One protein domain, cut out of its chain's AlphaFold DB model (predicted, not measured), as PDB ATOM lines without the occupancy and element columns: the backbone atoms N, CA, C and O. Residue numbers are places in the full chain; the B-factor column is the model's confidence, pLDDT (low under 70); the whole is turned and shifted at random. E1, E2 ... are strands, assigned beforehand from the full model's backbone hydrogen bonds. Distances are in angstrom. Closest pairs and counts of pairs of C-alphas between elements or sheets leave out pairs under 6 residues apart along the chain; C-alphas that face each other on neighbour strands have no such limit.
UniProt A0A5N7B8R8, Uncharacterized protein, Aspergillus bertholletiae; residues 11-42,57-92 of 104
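AT A GLANCE: This is residues 11 to 42 and 57 to 92 of the 104 residues of an uncharacterized protein of Aspergillus bertholletiae (UniProt A0A5N7B8R8). A strongly twisted ribbon of three antiparallel strands, E1, E2 and E5 with E2 in the middle, makes one part of an elongated domain, and the small hairpin of E3 and E4 extends the shape beyond the end where E1 begins and E2 ends. Between E4 and E5 the long link of residues 72 to 86 swings out in a loop on the E5 side of the ribbon. The printed part has 68 residues with no named helix and five named strands, E1 to E5 in order along the chain; the sheets run E1, E2, E5 and E3, E4, both antiparallel. The class is all strand, though the strands hold 28 of the 68 printed residues, under half. The whole is only just compact, close to loose, with a radius of gyration of the C-alphas of 13.2 A and spans of 43 by 26 by 21 A.

HOW THE PARTS SIT: E1, residues 17 to 24, and E2, residues 30 to 37, form a hairpin through a tight link, antiparallel with 153 degrees between their directions. N 20 and O 34 are 2.8 A apart, within hydrogen-bond range, as are N 36 and O 18 at 2.9 A. E3, residues 63 to 65, has its closest C-alpha to E2 at Ser 63, 6.2 A from that of Trp 37. E3 forms a hairpin with E4, residues 68 to 71, at 138 degrees; N 63 and O 71 are within hydrogen-bond range at 2.9 A. E4 is apart from E1 and from E2. E5, residues 87 to 91, is the antiparallel neighbour of E2 at 142 degrees, with N 33 and O 88 within hydrogen-bond range at 2.9 A. E1 and E5 are the edge strands and E2 is the inner one. E3 and E5 are apart, and so are E4 and E5.

IN THESE COORDINATES: E1 starts at C-alpha 17, (-21.651, -24.894, 46.736), and measures 20.2 A from first to last C-alpha. E2 measures 22.3 A, ending at C-alpha 37, (-20.081, -20.917, 47.070). E3 measures 6.7 A, E4 9.4 A and E5 13.3 A; E5 ends at C-alpha 91, (-28.898, -28.521, 28.569).

THE WHOLE: The two C-alphas farthest apart, those of Asp 27 and Asn 66, are 43.0 A apart. Residues 43 to 56 are not printed, and C-alphas 42 and 57 are 16.3 A apart across this cut, which falls in the link from E2 to E3. The link from E4 to E5 is long, with 15 residues. The mean pLDDT of the printed part is 87.7; residues 41 to 42 and 57 to 58 are under 70.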
ATOM      1  N   LEU A  11     -17.143 -31.694  46.180       91.44
ATOM      2  CA  LEU A  11     -17.561 -30.392  46.694       91.44
ATOM      3  C   LEU A  11     -19.079 -30.349  46.911       91.44
ATOM      4  O   LEU A  11     -19.519 -29.832  47.937       91.44
ATOM      5  N   TRP A  12     -19.849 -30.944  45.999       90.19
ATOM      6  CA  TRP A  12     -21.299 -31.094  46.113       90.19
ATOM      7  C   TRP A  12     -21.700 -31.940  47.327       90.19
ATOM      8  O   TRP A  12     -22.463 -31.476  48.169       90.19
ATOM      9  N   GLU A  13     -21.104 -33.125  47.498       87.94
ATOM     10  CA  GLU A  13     -21.360 -34.019  48.644       87.94
ATOM     11  C   GLU A  13     -21.102 -33.354  50.002       87.94
ATOM     12  O   GLU A  13     -21.711 -33.705  51.009       87.94
ATOM     13  N   LYS A  14     -20.179 -32.387  50.044       86.88
ATOM     14  CA  LYS A  14     -19.807 -31.644  51.254       86.88
ATOM     15  C   LYS A  14     -20.551 -30.317  51.404       86.88
ATOM     16  O   LYS A  14     -20.130 -29.505  52.231       86.88
ATOM     17  N   ALA A  15     -21.580 -30.076  50.588       88.00
ATOM     18  CA  ALA A  15     -22.330 -28.824  50.539       88.00
ATOM     19  C   ALA A  15     -21.402 -27.594  50.481       88.00
ATOM     20  O   ALA A  15     -21.542 -26.641  51.246       88.00
ATOM     21  N   ARG A  16     -20.383 -27.633  49.608       89.56
ATOM     22  CA  ARG A  16     -19.455 -26.502  49.409       89.56
ATOM     23  C   ARG A  16     -19.985 -25.462  48.437       89.56
ATOM     24  O   ARG A  16     -19.511 -24.332  48.456       89.56
ATOM     25  N   PHE A  17     -20.949 -25.824  47.605       91.25
ATOM     26  CA  PHE A  17     -21.651 -24.894  46.736       91.25
ATOM     27  C   PHE A  17     -23.115 -25.315  46.583       91.25
ATOM     28  O   PHE A  17     -23.464 -26.461  46.869       91.25
ATOM     29  N   ALA A  18     -23.947 -24.387  46.125       91.06
ATOM     30  CA  ALA A  18     -25.343 -24.613  45.778       91.06
ATOM     31  C   ALA A  18     -25.645 -24.089  44.370       91.06
ATOM     32  O   ALA A  18     -24.975 -23.184  43.867       91.06
ATOM     33  N   LEU A  19     -26.683 -24.657  43.757       92.00
ATOM     34  CA  LEU A  19     -27.242 -24.213  42.486       92.00
ATOM     35  C   LEU A  19     -28.677 -23.749  42.738       92.00
ATOM     36  O   LEU A  19     -29.530 -24.549  43.119       92.00
ATOM     37  N   LYS A  20     -28.941 -22.459  42.542       91.44
ATOM     38  CA  LYS A  20     -30.278 -21.872  42.637       91.44
ATOM     39  C   LYS A  20     -30.903 -21.831  41.241       91.44
ATOM     40  O   LYS A  20     -30.384 -21.107  40.395       91.44
ATOM     41  N   PRO A  21     -32.011 -22.533  40.974       92.50
ATOM     42  CA  PRO A  21     -32.727 -22.391  39.711       92.50
ATOM     43  C   PRO A  21     -33.183 -20.955  39.488       92.50
ATOM     44  O   PRO A  21     -33.691 -20.306  40.405       92.50
ATOM     45  N   LEU A  22     -33.022 -20.482  38.260       94.06
ATOM     46  CA  LEU A  22     -33.561 -19.207  37.801       94.06
ATOM     47  C   LEU A  22     -34.746 -19.428  36.863       94.06
ATOM     48  O   LEU A  22     -35.773 -18.772  37.008       94.06
ATOM     49  N   SER A  23     -34.613 -20.367  35.928       93.06
ATOM     50  CA  SER A  23     -35.655 -20.691  34.958       93.06
ATOM     51  C   SER A  23     -35.450 -22.081  34.375       93.06
ATOM     52  O   SER A  23     -34.318 -22.529  34.199       93.06
ATOM     53  N   LEU A  24     -36.558 -22.726  34.030       91.69
ATOM     54  CA  LEU A  24     -36.607 -23.918  33.196       91.69
ATOM     55  C   LEU A  24     -37.272 -23.514  31.875       91.69
ATOM     56  O   LEU A  24     -38.258 -22.772  31.900       91.69
ATOM     57  N   SER A  25     -36.722 -23.933  30.737       90.19
ATOM     58  CA  SER A  25     -37.347 -23.687  29.436       90.19
ATOM     59  C   SER A  25     -38.690 -24.415  29.324       90.19
ATOM     60  O   SER A  25     -38.935 -25.400  30.018       90.19
ATOM     61  N   GLU A  26     -39.579 -23.926  28.457       87.81
ATOM     62  CA  GLU A  26     -40.924 -24.495  28.273       87.81
ATOM     63  C   GLU A  26     -40.878 -25.971  27.853       87.81
ATOM     64  O   GLU A  26     -41.662 -26.793  28.320       87.81
ATOM     65  N   ASP A  27     -39.899 -26.317  27.021       86.44
ATOM     66  CA  ASP A  27     -39.616 -27.678  26.581       86.44
ATOM     67  C   ASP A  27     -38.822 -28.500  27.611       86.44
ATOM     68  O   ASP A  27     -38.459 -29.628  27.313       86.44
ATOM     69  N   GLN A  28     -38.534 -27.955  28.800       83.56
ATOM     70  CA  GLN A  28     -37.769 -28.570  29.897       83.56
ATOM     71  C   GLN A  28     -36.372 -29.090  29.525       83.56
ATOM     72  O   GLN A  28     -35.748 -29.823  30.294       83.56
ATOM     73  N   SER A  29     -35.853 -28.693  28.365       86.31
ATOM     74  CA  SER A  29     -34.527 -29.087  27.895       86.31
ATOM     75  C   SER A  29     -33.417 -28.267  28.546       86.31
ATOM     76  O   SER A  29     -32.273 -28.709  28.608       86.31
ATOM     77  N   THR A  30     -33.738 -27.073  29.045       90.31
ATOM     78  CA  THR A  30     -32.746 -26.091  29.472       90.31
ATOM     79  C   THR A  30     -33.051 -25.582  30.873       90.31
ATOM     80  O   THR A  30     -34.067 -24.931  31.107       90.31
ATOM     81  N   LEU A  31     -32.137 -25.831  31.811       91.38
ATOM     82  CA  LEU A  31     -32.183 -25.304  33.172       91.38
ATOM     83  C   LEU A  31     -31.114 -24.223  33.345       91.38
ATOM     84  O   LEU A  31     -29.915 -24.507  33.329       91.38
ATOM     85  N   THR A  32     -31.545 -22.991  33.588       94.31
ATOM     86  CA  THR A  32     -30.658 -21.899  33.987       94.31
ATOM     87  C   THR A  32     -30.587 -21.842  35.505       94.31
ATOM     88  O   THR A  32     -31.615 -21.774  36.184       94.31
ATOM     89  N   VAL A  33     -29.375 -21.841  36.051       94.06
ATOM     90  CA  VAL A  33     -29.136 -21.722  37.491       94.06
ATOM     91  C   VAL A  33     -28.135 -20.623  37.797       94.06
ATOM     92  O   VAL A  33     -27.292 -20.275  36.975       94.06
ATOM     93  N   GLN A  34     -28.182 -20.150  39.031       94.56
ATOM     94  CA  GLN A  34     -27.174 -19.307  39.640       94.56
ATOM     95  C   GLN A  34     -26.350 -20.122  40.637       94.56
ATOM     96  O   GLN A  34     -26.898 -20.821  41.493       94.56
ATOM     97  N   PHE A  35     -25.033 -20.040  40.525       93.38
ATOM     98  CA  PHE A  35     -24.086 -20.745  41.376       93.38
ATOM     99  C   PHE A  35     -23.747 -19.931  42.624       93.38
ATOM    100  O   PHE A  35     -23.554 -18.722  42.543       93.38
ATOM    101  N   PHE A  36     -23.591 -20.597  43.767       91.94
ATOM    102  CA  PHE A  36     -23.120 -19.970  45.003       91.94
ATOM    103  C   PHE A  36     -22.108 -20.857  45.716       91.94
ATOM    104  O   PHE A  36     -22.421 -21.999  46.045       91.94
ATOM    105  N   TRP A  37     -20.930 -20.324  46.040       91.62
ATOM    106  CA  TRP A  37     -20.081 -20.917  47.070       91.62
ATOM    107  C   TRP A  37     -20.754 -20.769  48.430       91.62
ATOM    108  O   TRP A  37     -21.164 -19.676  48.826       91.62
ATOM    109  N   LEU A  38     -20.854 -21.880  49.151       86.81
ATOM    110  CA  LEU A  38     -21.411 -21.903  50.492       86.81
ATOM    111  C   LEU A  38     -20.286 -21.669  51.503       86.81
ATOM    112  O   LEU A  38     -19.202 -22.249  51.363       86.81
ATOM    113  N   PRO A  39     -20.517 -20.853  52.547       77.00
ATOM    114  CA  PRO A  39     -19.570 -20.780  53.642       77.00
ATOM    115  C   PRO A  39     -19.430 -22.180  54.234       77.00
ATOM    116  O   PRO A  39     -20.429 -22.851  54.509       77.00
ATOM    117  N   ALA A  40     -18.197 -22.629  54.473       70.19
ATOM    118  CA  ALA A  40     -17.983 -23.775  55.340       70.19
ATOM    119  C   ALA A  40     -18.339 -23.341  56.758       70.19
ATOM    120  O   ALA A  40     -17.460 -23.000  57.554       70.19
ATOM    121  N   ASN A  41     -19.632 -23.312  57.074       59.06
ATOM    122  CA  ASN A  41     -20.021 -23.154  58.451       59.06
ATOM    123  C   ASN A  41     -19.378 -24.328  59.184       59.06
ATOM    124  O   ASN A  41     -19.502 -25.486  58.764       59.06
ATOM    125  N   ARG A  42     -18.596 -24.018  60.224       53.78
ATOM    126  CA  ARG A  42     -18.164 -25.047  61.168       53.78
ATOM    127  C   ARG A  42     -19.437 -25.793  61.512       53.78
ATOM    128  O   ARG A  42     -20.417 -25.120  61.803       53.78
ATOM    129  N   PRO A  57     -22.642 -14.805  50.472       67.31
ATOM    130  CA  PRO A  57     -21.750 -13.757  50.014       67.31
ATOM    131  C   PRO A  57     -21.597 -13.826  48.488       67.31
ATOM    132  O   PRO A  57     -21.222 -14.861  47.924       67.31
ATOM    133  N   ASP A  58     -21.873 -12.704  47.829       68.44
ATOM    134  CA  ASP A  58     -21.670 -12.533  46.392       68.44
ATOM    135  C   ASP A  58     -20.172 -12.442  46.057       68.44
ATOM    136  O   ASP A  58     -19.359 -12.007  46.877       68.44
ATOM    137  N   ASN A  59     -19.788 -12.832  44.837       79.44
ATOM    138  CA  ASN A  59     -18.416 -12.740  44.315       79.44
ATOM    139  C   ASN A  59     -17.336 -13.548  45.065       79.44
ATOM    140  O   ASN A  59     -16.140 -13.325  44.858       79.44
ATOM    141  N   ILE A  60     -17.704 -14.521  45.904       87.25
ATOM    142  CA  ILE A  60     -16.733 -15.514  46.387       87.25
ATOM    143  C   ILE A  60     -16.263 -16.364  45.205       87.25
ATOM    144  O   ILE A  60     -17.079 -16.759  44.388       87.25
ATOM    145  N   SER A  61     -14.967 -16.665  45.100       91.50
ATOM    146  CA  SER A  61     -14.397 -17.439  43.974       91.50
ATOM    147  C   SER A  61     -13.819 -18.801  44.381       91.50
ATOM    148  O   SER A  61     -13.141 -19.461  43.589       91.50
ATOM    149  N   SER A  62     -14.040 -19.214  45.631       90.62
ATOM    150  CA  SER A  62     -13.451 -20.417  46.212       90.62
ATOM    151  C   SER A  62     -14.267 -20.979  47.375       90.62
ATOM    152  O   SER A  62     -14.998 -20.272  48.064       90.62
ATOM    153  N   SER A  63     -14.092 -22.273  47.635       88.88
ATOM    154  CA  SER A  63     -14.500 -22.884  48.898       88.88
ATOM    155  C   SER A  63     -13.510 -22.476  49.981       88.88
ATOM    156  O   SER A  63     -12.318 -22.755  49.849       88.88
ATOM    157  N   ILE A  64     -14.005 -21.896  51.073       85.75
ATOM    158  CA  ILE A  64     -13.198 -21.499  52.231       85.75
ATOM    159  C   ILE A  64     -13.523 -22.427  53.396       85.75
ATOM    160  O   ILE A  64     -14.691 -22.561  53.746       85.75
ATOM    161  N   VAL A  65     -12.517 -23.037  54.022       81.69
ATOM    162  CA  VAL A  65     -12.660 -23.861  55.233       81.69
ATOM    163  C   VAL A  65     -11.678 -23.354  56.275       81.69
ATOM    164  O   VAL A  65     -10.498 -23.215  55.990       81.69
ATOM    165  N   ASN A  66     -12.156 -23.074  57.490       79.81
ATOM    166  CA  ASN A  66     -11.326 -22.531  58.576       79.81
ATOM    167  C   ASN A  66     -10.551 -21.247  58.205       79.81
ATOM    168  O   ASN A  66      -9.500 -20.983  58.773       79.81
ATOM    169  N   GLY A  67     -11.091 -20.438  57.288       78.38
ATOM    170  CA  GLY A  67     -10.454 -19.202  56.823       78.38
ATOM    171  C   GLY A  67      -9.449 -19.389  55.682       78.38
ATOM    172  O   GLY A  67      -8.922 -18.397  55.192       78.38
ATOM    173  N   GLU A  68      -9.225 -20.620  55.220       83.75
ATOM    174  CA  GLU A  68      -8.303 -20.926  54.124       83.75
ATOM    175  C   GLU A  68      -9.050 -21.384  52.869       83.75
ATOM    176  O   GLU A  68     -10.045 -22.110  52.944       83.75
ATOM    177  N   GLU A  69      -8.564 -20.976  51.696       87.06
ATOM    178  CA  GLU A  69      -9.100 -21.441  50.417       87.06
ATOM    179  C   GLU A  69      -8.724 -22.910  50.184       87.06
ATOM    180  O   GLU A  69      -7.551 -23.252  50.062       87.06
ATOM    181  N   THR A  70      -9.716 -23.790  50.062       88.56
ATOM    182  CA  THR A  70      -9.487 -25.234  49.897       88.56
ATOM    183  C   THR A  70      -9.744 -25.746  48.488       88.56
ATOM    184  O   THR A  70      -9.267 -26.820  48.131       88.56
ATOM    185  N   ALA A  71     -10.558 -25.042  47.700       91.81
ATOM    186  CA  ALA A  71     -10.874 -25.445  46.332       91.81
ATOM    187  C   ALA A  71     -11.364 -24.268  45.489       91.81
ATOM    188  O   ALA A  71     -11.978 -23.337  46.008       91.81
ATOM    189  N   LYS A  72     -11.133 -24.354  44.178       94.12
ATOM    190  CA  LYS A  72     -11.647 -23.437  43.155       94.12
ATOM    191  C   LYS A  72     -12.184 -24.265  41.996       94.12
ATOM    192  O   LYS A  72     -11.659 -25.344  41.718       94.12
ATOM    193  N   LEU A  73     -13.213 -23.757  41.334       93.62
ATOM    194  CA  LEU A  73     -13.698 -24.295  40.069       93.62
ATOM    195  C   LEU A  73     -13.381 -23.290  38.968       93.62
ATOM    196  O   LEU A  73     -13.389 -22.081  39.198       93.62
ATOM    197  N   PHE A  74     -13.089 -23.811  37.785       93.06
ATOM    198  CA  PHE A  74     -12.782 -23.021  36.604       93.06
ATOM    199  C   PHE A  74     -13.688 -23.464  35.468       93.06
ATOM    200  O   PHE A  74     -13.972 -24.655  35.308       93.06
ATOM    201  N   ASN A  75     -14.137 -22.502  34.677       89.12
ATOM    202  CA  ASN A  75     -14.795 -22.777  33.418       89.12
ATOM    203  C   ASN A  75     -13.739 -23.281  32.424       89.12
ATOM    204  O   ASN A  75     -12.851 -22.530  32.038       89.12
ATOM    205  N   GLY A  76     -13.851 -24.538  31.990       86.81
ATOM    206  CA  GLY A  76     -12.854 -25.168  31.114       86.81
ATOM    207  C   GLY A  76     -12.724 -24.558  29.712       86.81
ATOM    208  O   GLY A  76     -11.767 -24.874  29.016       86.81
ATOM    209  N   ILE A  77     -13.660 -23.702  29.287       88.62
ATOM    210  CA  ILE A  77     -13.632 -23.025  27.980       88.62
ATOM    211  C   ILE A  77     -12.982 -21.644  28.102       88.62
ATOM    212  O   ILE A  77     -12.159 -21.266  27.275       88.62
ATOM    213  N   THR A  78     -13.372 -20.872  29.118       91.44
ATOM    214  CA  THR A  78     -12.920 -19.476  29.279       91.44
ATOM    215  C   THR A  78     -11.726 -19.319  30.215       91.44
ATOM    216  O   THR A  78     -11.196 -18.216  30.323       91.44
ATOM    217  N   ASP A  79     -11.347 -20.387  30.920       92.06
ATOM    218  CA  ASP A  79     -10.328 -20.419  31.980       92.06
ATOM    219  C   ASP A  79     -10.586 -19.422  33.129       92.06
ATOM    220  O   ASP A  79      -9.720 -19.084  33.936       92.06
ATOM    221  N   LYS A  80     -11.826 -18.931  33.233       93.94
ATOM    222  CA  LYS A  80     -12.248 -18.029  34.303       93.94
ATOM    223  C   LYS A  80     -12.646 -18.823  35.540       93.94
ATOM    224  O   LYS A  80     -13.248 -19.894  35.443       93.94
ATOM    225  N   LYS A  81     -12.334 -18.269  36.714       94.75
ATOM    226  CA  LYS A  81     -12.819 -18.793  37.997       94.75
ATOM    227  C   LYS A  81     -14.336 -18.705  38.046       94.75
ATOM    228  O   LYS A  81     -14.896 -17.696  37.632       94.75
ATOM    229  N   VAL A  82     -14.949 -19.739  38.607       93.94
ATOM    230  CA  VAL A  82     -16.374 -19.748  38.925       93.94
ATOM    231  C   VAL A  82     -16.598 -19.014  40.243       93.94
ATOM    232  O   VAL A  82     -16.042 -19.396  41.282       93.94
ATOM    233  N   CYS A  83     -17.420 -17.978  40.195       93.69
ATOM    234  CA  CYS A  83     -17.747 -17.113  41.316       93.69
ATOM    235  C   CYS A  83     -19.198 -17.302  41.786       93.69
ATOM    236  O   CYS A  83     -20.081 -17.670  41.013       93.69
ATOM    237  N   SER A  84     -19.468 -17.018  43.062       93.19
ATOM    238  CA  SER A  84     -20.836 -16.878  43.564       93.19
ATOM    239  C   SER A  84     -21.541 -15.772  42.791       93.19
ATOM    240  O   SER A  84     -21.025 -14.657  42.701       93.19
ATOM    241  N   GLY A  85     -22.719 -16.088  42.270       93.00
ATOM    242  CA  GLY A  85     -23.502 -15.235  41.391       93.00
ATOM    243  C   GLY A  85     -23.412 -15.621  39.914       93.00
ATOM    244  O   GLY A  85     -24.299 -15.211  39.163       93.00
ATOM    245  N   ASP A  86     -22.422 -16.426  39.504       94.31
ATOM    246  CA  ASP A  86     -22.280 -16.864  38.111       94.31
ATOM    247  C   ASP A  86     -23.500 -17.664  37.651       94.31
ATOM    248  O   ASP A  86     -24.058 -18.480  38.391       94.31
ATOM    249  N   ILE A  87     -23.900 -17.439  36.400       94.75
ATOM    250  CA  ILE A  87     -25.051 -18.098  35.790       94.75
ATOM    251  C   ILE A  87     -24.564 -19.210  34.869       94.75
ATOM    252  O   ILE A  87     -23.725 -18.991  33.993       94.75
ATOM    253  N   PHE A  88     -25.131 -20.398  35.060       91.94
ATOM    254  CA  PHE A  88     -24.886 -21.567  34.230       91.94
ATOM    255  C   PHE A  88     -26.172 -22.024  33.563       91.94
ATOM    256  O   PHE A  88     -27.250 -21.980  34.156       91.94
ATOM    257  N   THR A  89     -26.024 -22.522  32.342       91.31
ATOM    258  CA  THR A  89     -27.095 -23.176  31.602       91.31
ATOM    259  C   THR A  89     -26.757 -24.652  31.485       91.31
ATOM    260  O   THR A  89     -25.686 -25.011  30.994       91.31
ATOM    261  N   PHE A  90     -27.658 -25.501  31.966       87.81
ATOM    262  CA  PHE A  90     -27.607 -26.939  31.768       87.81
ATOM    263  C   PHE A  90     -28.592 -27.321  30.681       87.81
ATOM    264  O   PHE A  90     -29.783 -27.053  30.806       87.81
ATOM    265  N   GLU A  91     -28.088 -27.977  29.648       87.44
ATOM    266  CA  GLU A  91     -28.898 -28.521  28.569       87.44
ATOM    267  C   GLU A  91     -29.001 -30.038  28.744       87.44
ATOM    268  O   GLU A  91     -28.007 -30.727  28.990       87.44
ATOM    269  N   THR A  92     -30.214 -30.565  28.641       80.19
ATOM    270  CA  THR A  92     -30.512 -31.993  28.649       80.19
ATOM    271  C   THR A  92     -31.444 -32.316  27.491       80.19
ATOM    272  O   THR A  92     -32.457 -31.659  27.276       80.19
TER     273      THR A  92